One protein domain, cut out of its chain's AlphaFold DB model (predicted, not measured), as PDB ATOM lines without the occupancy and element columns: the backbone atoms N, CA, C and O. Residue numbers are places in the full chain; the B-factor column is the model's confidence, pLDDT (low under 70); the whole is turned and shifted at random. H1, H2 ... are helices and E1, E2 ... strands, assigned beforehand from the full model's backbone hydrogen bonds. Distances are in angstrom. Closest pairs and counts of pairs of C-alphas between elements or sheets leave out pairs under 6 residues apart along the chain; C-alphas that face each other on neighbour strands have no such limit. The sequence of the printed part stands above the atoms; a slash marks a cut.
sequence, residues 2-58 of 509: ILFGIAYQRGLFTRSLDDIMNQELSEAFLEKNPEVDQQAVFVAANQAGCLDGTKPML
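Overview. This is residues 2 to 58 of the 509 residues of an uncharacterized protein of Pleomassaria siparia CBS 279.74 (UniProt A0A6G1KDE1). This is a loose, drawn-out string of short pieces: the two-stranded hairpin of E1 and E2 makes one end of its length, H1 and H3 lie apart from each other along the middle stretch, and H2 makes the other end together with a stretch that sticks out, residues 21 to 29, of which 21 and 22 belong to H2. No helix touches another helix. The printed part has 57 residues, with three named helices and two named strands in the order H1, H2, H3, E1, E2, and the sheet E1 - E2 is antiparallel. The class is mixed, helices and strands, though only 27 of the 57 residues are in named elements. The whole is loose, with a radius of gyration of the C-alphas of 14.3 A, and its outline is a rod spanning 47 by 19 by 16 A.

Along the chain. Find C-alpha 2 at (194.062, 190.182, 77.432); from there H1, residues 2 to 9, runs 10.6 A to C-alpha 9. Next comes H2, residues 17 to 22, 8.6 A long, beginning at C-alpha 17 at (205.031, 186.748, 85.340). H3, residues 34 to 37, measures 5.0 A. E1, residues 43 to 45, measures 6.7 A. E2, residues 51 to 56, runs 10.0 A and ends at C-alpha 56 at (185.173, 204.339, 87.456).

Arrangement. Start at H1 and look toward H2: they are close but not clearly touching, and their closest C-alphas, those of Tyr 8 and Leu 17, are 7.8 A apart. Their lines stand at a steep tilt of 61 degrees, and they run opposite ways. H3 is apart from H1, from H2 and from E2. Go on to E1 and E2, an antiparallel hairpin with 128 degrees between their directions. The C-alphas of Ala 45 and Leu 51 face each other at 4.4 A. Look there for N of Ala 44 and O of Lys 55, 2.9 A apart, and N of Asp 52 and O of Ala 44, 2.8 A apart, both within hydrogen-bond range. H1 and H2 are each apart from both strands. In H1 and H2 every O i to N i+4 pair is within hydrogen-bond range, while H3 is too short for such a pair, and its one O i to N i+3 pair is not within range.

Size, cuts and confidence. The two C-alphas farthest apart are those of Glu 24 and Ala 48, 47.1 A. Read from residue 2 to residue 58 and you will find no cut in the printed part. The link from H2 to H3, residues 23 to 33, is long, the link from H1 to H2 is short but not tight, and those from H3 to E1 and from E1 to E2 are tight. The mean pLDDT of the printed part is 83.7, and in this model residue 2 and residues 24 to 28 are under 70.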
ATOM      1  N   ILE A   2     193.802 188.741  77.652       60.53
ATOM      2  CA  ILE A   2     194.062 190.182  77.432       60.53
ATOM      3  C   ILE A   2     193.961 190.983  78.742       60.53
ATOM      4  O   ILE A   2     194.889 191.700  79.094       60.53
ATOM      5  N   LEU A   3     192.892 190.772  79.516       73.44
ATOM      6  CA  LEU A   3     192.693 191.450  80.804       73.44
ATOM      7  C   LEU A   3     193.796 191.147  81.830       73.44
ATOM      8  O   LEU A   3     194.219 192.045  82.543       73.44
ATOM      9  N   PHE A   4     194.299 189.910  81.865       77.81
ATOM     10  CA  PHE A   4     195.408 189.531  82.744       77.81
ATOM     11  C   PHE A   4     196.708 190.241  82.343       77.81
ATOM     12  O   PHE A   4     197.395 190.789  83.199       77.81
ATOM     13  N   GLY A   5     197.014 190.298  81.041       78.44
ATOM     14  CA  GLY A   5     198.176 191.035  80.538       78.44
ATOM     15  C   GLY A   5     198.104 192.530  80.860       78.44
ATOM     16  O   GLY A   5     199.095 193.102  81.307       78.44
ATOM     17  N   ILE A   6     196.924 193.142  80.710       81.00
ATOM     18  CA  ILE A   6     196.690 194.546  81.079       81.00
ATOM     19  C   ILE A   6     196.858 194.740  82.592       81.00
ATOM     20  O   ILE A   6     197.554 195.657  83.014       81.00
ATOM     21  N   ALA A   7     196.274 193.868  83.419       82.81
ATOM     22  CA  ALA A   7     196.414 193.929  84.872       82.81
ATOM     23  C   ALA A   7     197.882 193.812  85.321       82.81
ATOM     24  O   ALA A   7     198.335 194.595  86.154       82.81
ATOM     25  N   TYR A   8     198.648 192.901  84.716       86.69
ATOM     26  CA  TYR A   8     200.079 192.758  84.980       86.69
ATOM     27  C   TYR A   8     200.868 194.008  84.563       86.69
ATOM     28  O   TYR A   8     201.671 194.512  85.340       86.69
ATOM     29  N   GLN A   9     200.601 194.567  83.376       85.69
ATOM     30  CA  GLN A   9     201.243 195.807  82.913       85.69
ATOM     31  C   GLN A   9     200.940 197.014  83.806       85.69
ATOM     32  O   GLN A   9     201.781 197.901  83.935       85.69
ATOM     33  N   ARG A  10     199.766 197.045  84.448       84.56
ATOM     34  CA  ARG A  10     199.410 198.068  85.441       84.56
ATOM     35  C   ARG A  10     200.130 197.894  86.782       84.56
ATOM     36  O   ARG A  10     199.990 198.755  87.640       84.56
ATOM     37  N   GLY A  11     200.873 196.803  86.975       89.75
ATOM     38  CA  GLY A  11     201.510 196.485  88.250       89.75
ATOM     39  C   GLY A  11     200.519 195.999  89.308       89.75
ATOM     40  O   GLY A  11     200.771 196.175  90.497       89.75
ATOM     41  N   LEU A  12     199.384 195.411  88.891       90.12
ATOM     42  CA  LEU A  12     198.398 194.876  89.834       90.12
ATOM     43  C   LEU A  12     198.979 193.733  90.667       90.12
ATOM     44  O   LEU A  12     198.619 193.587  91.827       90.12
ATOM     45  N   PHE A  13     199.861 192.925  90.086       92.00
ATOM     46  CA  PHE A  13     200.476 191.792  90.768       92.00
ATOM     47  C   PHE A  13     201.876 192.171  91.248       92.00
ATOM     48  O   PHE A  13     202.654 192.763  90.501       92.00
ATOM     49  N   THR A  14     202.194 191.822  92.493       89.25
ATOM     50  CA  THR A  14     203.507 192.081  93.109       89.25
ATOM     51  C   THR A  14     204.581 191.096  92.640       89.25
ATOM     52  O   THR A  14     205.773 191.389  92.725       89.25
ATOM     53  N   ARG A  15     204.163 189.929  92.134       87.75
ATOM     54  CA  ARG A  15     205.031 188.831  91.683       87.75
ATOM     55  C   ARG A  15     205.364 188.934  90.195       87.75
ATOM     56  O   ARG A  15     204.630 189.551  89.423       87.75
ATOM     57  N   SER A  16     206.459 188.291  89.784       89.31
ATOM     58  CA  SER A  16     206.848 188.246  88.374       89.31
ATOM     59  C   SER A  16     205.930 187.326  87.559       89.31
ATOM     60  O   SER A  16     205.316 186.400  88.087       89.31
ATOM     61  N   LEU A  17     205.839 187.566  86.247       84.69
ATOM     62  CA  LEU A  17     205.031 186.748  85.340       84.69
ATOM     63  C   LEU A  17     205.458 185.274  85.365       84.69
ATOM     64  O   LEU A  17     204.601 184.395  85.312       84.69
ATOM     65  N   ASP A  18     206.761 185.005  85.455       86.31
ATOM     66  CA  ASP A  18     207.281 183.639  85.507       86.31
ATOM     67  C   ASP A  18     206.881 182.946  86.815       86.31
ATOM     68  O   ASP A  18     206.489 181.782  86.782       86.31
ATOM     69  N   ASP A  19     206.880 183.660  87.943       85.50
ATOM     70  CA  ASP A  19     206.432 183.105  89.227       85.50
ATOM     71  C   ASP A  19     204.932 182.783  89.204       85.50
ATOM     72  O   ASP A  19     204.524 181.700  89.619       85.50
ATOM     73  N   ILE A  20     204.118 183.686  88.644       84.06
ATOM     74  CA  ILE A  20     202.664 183.499  88.517       84.06
ATOM     75  C   ILE A  20     202.337 182.302  87.612       84.06
ATOM     76  O   ILE A  20     201.410 181.545  87.883       84.06
ATOM     77  N   MET A  21     203.081 182.126  86.519       82.06
ATOM     78  CA  MET A  21     202.815 181.074  85.534       82.06
ATOM     79  C   MET A  21     203.369 179.700  85.936       82.06
ATOM     80  O   MET A  21     202.914 178.695  85.388       82.06
ATOM     81  N   ASN A  22     204.355 179.656  86.839       81.56
ATOM     82  CA  ASN A  22     205.000 178.422  87.298       81.56
ATOM     83  C   ASN A  22     204.499 177.940  88.669       81.56
ATOM     84  O   ASN A  22     204.891 176.852  89.095       81.56
ATOM     85  N   GLN A  23     203.658 178.712  89.361       72.19
ATOM     86  CA  GLN A  23     203.083 178.302  90.639       72.19
ATOM     87  C   GLN A  23     202.157 177.086  90.488       72.19
ATOM     88  O   GLN A  23     201.374 176.981  89.540       72.19
ATOM     89  N   GLU A  24     202.228 176.166  91.454       64.44
ATOM     90  CA  GLU A  24     201.208 175.131  91.617       64.44
ATOM     91  C   GLU A  24     199.866 175.800  91.954       64.44
ATOM     92  O   GLU A  24     199.822 176.752  92.730       64.44
ATOM     93  N   LEU A  25     198.773 175.299  91.366       58.19
ATOM     94  CA  LEU A  25     197.389 175.807  91.454       58.19
ATOM     95  C   LEU A  25     196.789 175.868  92.883       58.19
ATOM     96  O   LEU A  25     195.579 176.007  93.031       58.19
ATOM     97  N   SER A  26     197.593 175.717  93.937       54.94
ATOM     98  CA  SER A  26     197.143 175.647  95.328       54.94
ATOM     99  C   SER A  26     196.698 176.995  95.905       54.94
ATOM    100  O   SER A  26     195.876 177.013  96.819       54.94
ATOM    101  N   GLU A  27     197.175 178.123  95.370       58.66
ATOM    102  CA  GLU A  27     196.701 179.457  95.753       58.66
ATOM    103  C   GLU A  27     195.566 179.895  94.814       58.66
ATOM    104  O   GLU A  27     195.795 180.294  93.673       58.66
ATOM    105  N   ALA A  28     194.321 179.833  95.299       60.19
ATOM    106  CA  ALA A  28     193.130 180.226  94.537       60.19
ATOM    107  C   ALA A  28     193.125 181.713  94.111       60.19
ATOM    108  O   ALA A  28     192.380 182.095  93.208       60.19
ATOM    109  N   PHE A  29     193.955 182.558  94.739       71.81
ATOM    110  CA  PHE A  29     194.011 183.995  94.487       71.81
ATOM    111  C   PHE A  29     195.454 184.505  94.440       71.81
ATOM    112  O   PHE A  29     196.254 184.225  95.330       71.81
ATOM    113  N   LEU A  30     195.768 185.298  93.412       84.06
ATOM    114  CA  LEU A  30     197.052 185.988  93.286       84.06
ATOM    115  C   LEU A  30     197.088 187.212  94.205       84.06
ATOM    116  O   LEU A  30     196.135 187.990  94.242       84.06
ATOM    117  N   GLU A  31     198.210 187.407  94.894       86.38
ATOM    118  CA  GLU A  31     198.460 188.591  95.717       86.38
ATOM    119  C   GLU A  31     198.474 189.863  94.853       86.38
ATOM    120  O   GLU A  31     199.151 189.930  93.819       86.38
ATOM    121  N   LYS A  32     197.705 190.874  95.271       91.75
ATOM    122  CA  LYS A  32     197.522 192.123  94.528       91.75
ATOM    123  C   LYS A  32     198.115 193.314  95.269       91.75
ATOM    124  O   LYS A  32     198.062 193.382  96.494       91.75
ATOM    125  N   ASN A  33     198.608 194.290  94.518       92.31
ATOM    126  CA  ASN A  33     198.998 195.590  95.041       92.31
ATOM    127  C   ASN A  33     197.734 196.399  95.417       92.31
ATOM    128  O   ASN A  33     196.953 196.719  94.514       92.31
ATOM    129  N   PRO A  34     197.532 196.764  96.701       92.50
ATOM    130  CA  PRO A  34     196.307 197.419  97.163       92.50
ATOM    131  C   PRO A  34     196.089 198.805  96.544       92.50
ATOM    132  O   PRO A  34     194.946 199.194  96.320       92.50
ATOM    133  N   GLU A  35     197.157 199.537  96.215       90.88
ATOM    134  CA  GLU A  35     197.040 200.862  95.591       90.88
ATOM    135  C   GLU A  35     196.535 200.768  94.147       90.88
ATOM    136  O   GLU A  35     195.768 201.614  93.693       90.88
ATOM    137  N   VAL A  36     196.955 199.731  93.417       88.81
ATOM    138  CA  VAL A  36     196.564 199.513  92.017       88.81
ATOM    139  C   VAL A  36     195.209 198.813  91.924       88.81
ATOM    140  O   VAL A  36     194.444 199.103  91.008       88.81
ATOM    141  N   ASP A  37     194.878 197.930  92.871       88.88
ATOM    142  CA  ASP A  37     193.581 197.234  92.918       88.88
ATOM    143  C   ASP A  37     192.420 198.212  93.164       88.88
ATOM    144  O   ASP A  37     191.339 198.038  92.609       88.88
ATOM    145  N   GLN A  38     192.664 199.303  93.902       88.31
ATOM    146  CA  GLN A  38     191.697 200.396  94.066       88.31
ATOM    147  C   GLN A  38     191.478 201.216  92.783       88.31
ATOM    148  O   GLN A  38     190.463 201.903  92.652       88.31
ATOM    149  N   GLN A  39     192.397 201.162  91.815       87.69
ATOM    150  CA  GLN A  39     192.256 201.906  90.567       87.69
ATOM    151  C   GLN A  39     191.381 201.152  89.567       87.69
ATOM    152  O   GLN A  39     191.771 200.119  89.007       87.69
ATOM    153  N   ALA A  40     190.245 201.753  89.218       85.56
ATOM    154  CA  ALA A  40     189.356 201.231  88.189       85.56
ATOM    155  C   ALA A  40     190.114 200.913  86.884       85.56
ATOM    156  O   ALA A  40     190.930 201.701  86.406       85.56
ATOM    157  N   VAL A  41     189.862 199.732  86.309       82.81
ATOM    158  CA  VAL A  41     190.443 199.319  85.015       82.81
ATOM    159  C   VAL A  41     189.831 200.118  83.869       82.81
ATOM    160  O   VAL A  41     190.530 200.518  82.941       82.81
ATOM    161  N   PHE A  42     188.526 200.364  83.958       85.00
ATOM    162  CA  PHE A  42     187.780 201.186  83.021       85.00
ATOM    163  C   PHE A  42     187.390 202.480  83.721       85.00
ATOM    164  O   PHE A  42     186.704 202.462  84.743       85.00
ATOM    165  N   VAL A  43     187.849 203.594  83.168       90.44
ATOM    166  CA  VAL A  43     187.662 204.935  83.722       90.44
ATOM    167  C   VAL A  43     186.628 205.702  82.907       90.44
ATOM    168  O   VAL A  43     186.476 205.467  81.704       90.44
ATOM    169  N   ALA A  44     185.886 206.589  83.559       89.88
ATOM    170  CA  ALA A  44     184.896 207.419  82.888       89.88
ATOM    171  C   ALA A  44     185.573 208.430  81.946       89.88
ATOM    172  O   ALA A  44     186.688 208.887  82.196       89.88
ATOM    173  N   ALA A  45     184.881 208.808  80.872       90.06
ATOM    174  CA  ALA A  45     185.259 209.956  80.056       90.06
ATOM    175  C   ALA A  45     184.436 211.175  80.490       90.06
ATOM    176  O   ALA A  45     183.233 211.064  80.736       90.06
ATOM    177  N   ASN A  46     185.073 212.339  80.590       90.19
ATOM    178  CA  ASN A  46     184.371 213.596  80.819       90.19
ATOM    179  C   ASN A  46     183.628 214.050  79.542       90.19
ATOM    180  O   ASN A  46     183.822 213.495  78.461       90.19
ATOM    181  N   GLN A  47     182.790 215.089  79.647       88.00
ATOM    182  CA  GLN A  47     182.049 215.640  78.495       88.00
ATOM    183  C   GLN A  47     182.964 216.159  77.370       88.00
ATOM    184  O   GLN A  47     182.541 216.232  76.222       88.00
ATOM    185  N   ALA A  48     184.223 216.483  77.683       90.06
ATOM    186  CA  ALA A  48     185.238 216.879  76.708       90.06
ATOM    187  C   ALA A  48     185.954 215.679  76.048       90.06
ATOM    188  O   ALA A  48     186.858 215.873  75.238       90.06
ATOM    189  N   GLY A  49     185.583 214.440  76.394       85.81
ATOM    190  CA  GLY A  49     186.190 213.214  75.875       85.81
ATOM    191  C   GLY A  49     187.536 212.839  76.506       85.81
ATOM    192  O   GLY A  49     188.173 211.891  76.052       85.81
ATOM    193  N   CYS A  50     187.991 213.541  77.546       92.44
ATOM    194  CA  CYS A  50     189.191 213.169  78.297       92.44
ATOM    195  C   CYS A  50     188.869 212.102  79.352       92.44
ATOM    196  O   CYS A  50     187.824 212.154  79.999       92.44
ATOM    197  N   LEU A  51     189.788 211.160  79.560       89.50
ATOM    198  CA  LEU A  51     189.653 210.108  80.569       89.50
ATOM    199  C   LEU A  51     189.890 210.673  81.980       89.50
ATOM    200  O   LEU A  51     190.901 211.330  82.219       89.50
ATOM    201  N   ASP A  52     188.977 210.394  82.908       89.62
ATOM    202  CA  ASP A  52     189.076 210.762  84.320       89.62
ATOM    203  C   ASP A  52     189.474 209.540  85.155       89.62
ATOM    204  O   ASP A  52     188.640 208.707  85.508       89.62
ATOM    205  N   GLY A  53     190.763 209.441  85.491       86.44
ATOM    206  CA  GLY A  53     191.314 208.327  86.268       86.44
ATOM    207  C   GLY A  53     190.774 208.202  87.696       86.44
ATOM    208  O   GLY A  53     190.993 207.176  88.332       86.44
ATOM    209  N   THR A  54     190.073 209.221  88.200       88.81
ATOM    210  CA  THR A  54     189.500 209.208  89.553       88.81
ATOM    211  C   THR A  54     188.118 208.567  89.606       88.81
ATOM    212  O   THR A  54     187.667 208.175  90.681       88.81
ATOM    213  N   LYS A  55     187.442 208.435  88.458       91.00
ATOM    214  CA  LYS A  55     186.066 207.944  88.387       91.00
ATOM    215  C   LYS A  55     185.988 206.634  87.607       91.00
ATOM    216  O   LYS A  55     186.385 206.600  86.437       91.00
ATOM    217  N   PRO A  56     185.436 205.560  88.198       91.81
ATOM    218  CA  PRO A  56     185.173 204.339  87.456       91.81
ATOM    219  C   PRO A  56     184.124 204.592  86.368       91.81
ATOM    220  O   PRO A  56     183.220 205.415  86.518       91.81
ATOM    221  N   MET A  57     184.238 203.861  85.264       91.25
ATOM    222  CA  MET A  57     183.204 203.829  84.237       91.25
ATOM    223  C   MET A  57     181.924 203.201  84.803       91.25
ATOM    224  O   MET A  57     181.968 202.141  85.425       91.25
ATOM    225  N   LEU A  58     180.777 203.838  84.558       88.62
ATOM    226  CA  LEU A  58     179.471 203.295  84.939       88.62
ATOM    227  C   LEU A  58     179.145 202.042  84.112       88.62
ATOM    228  O   LEU A  58     179.398 202.010  82.906       88.62
TER     229      LEU A  58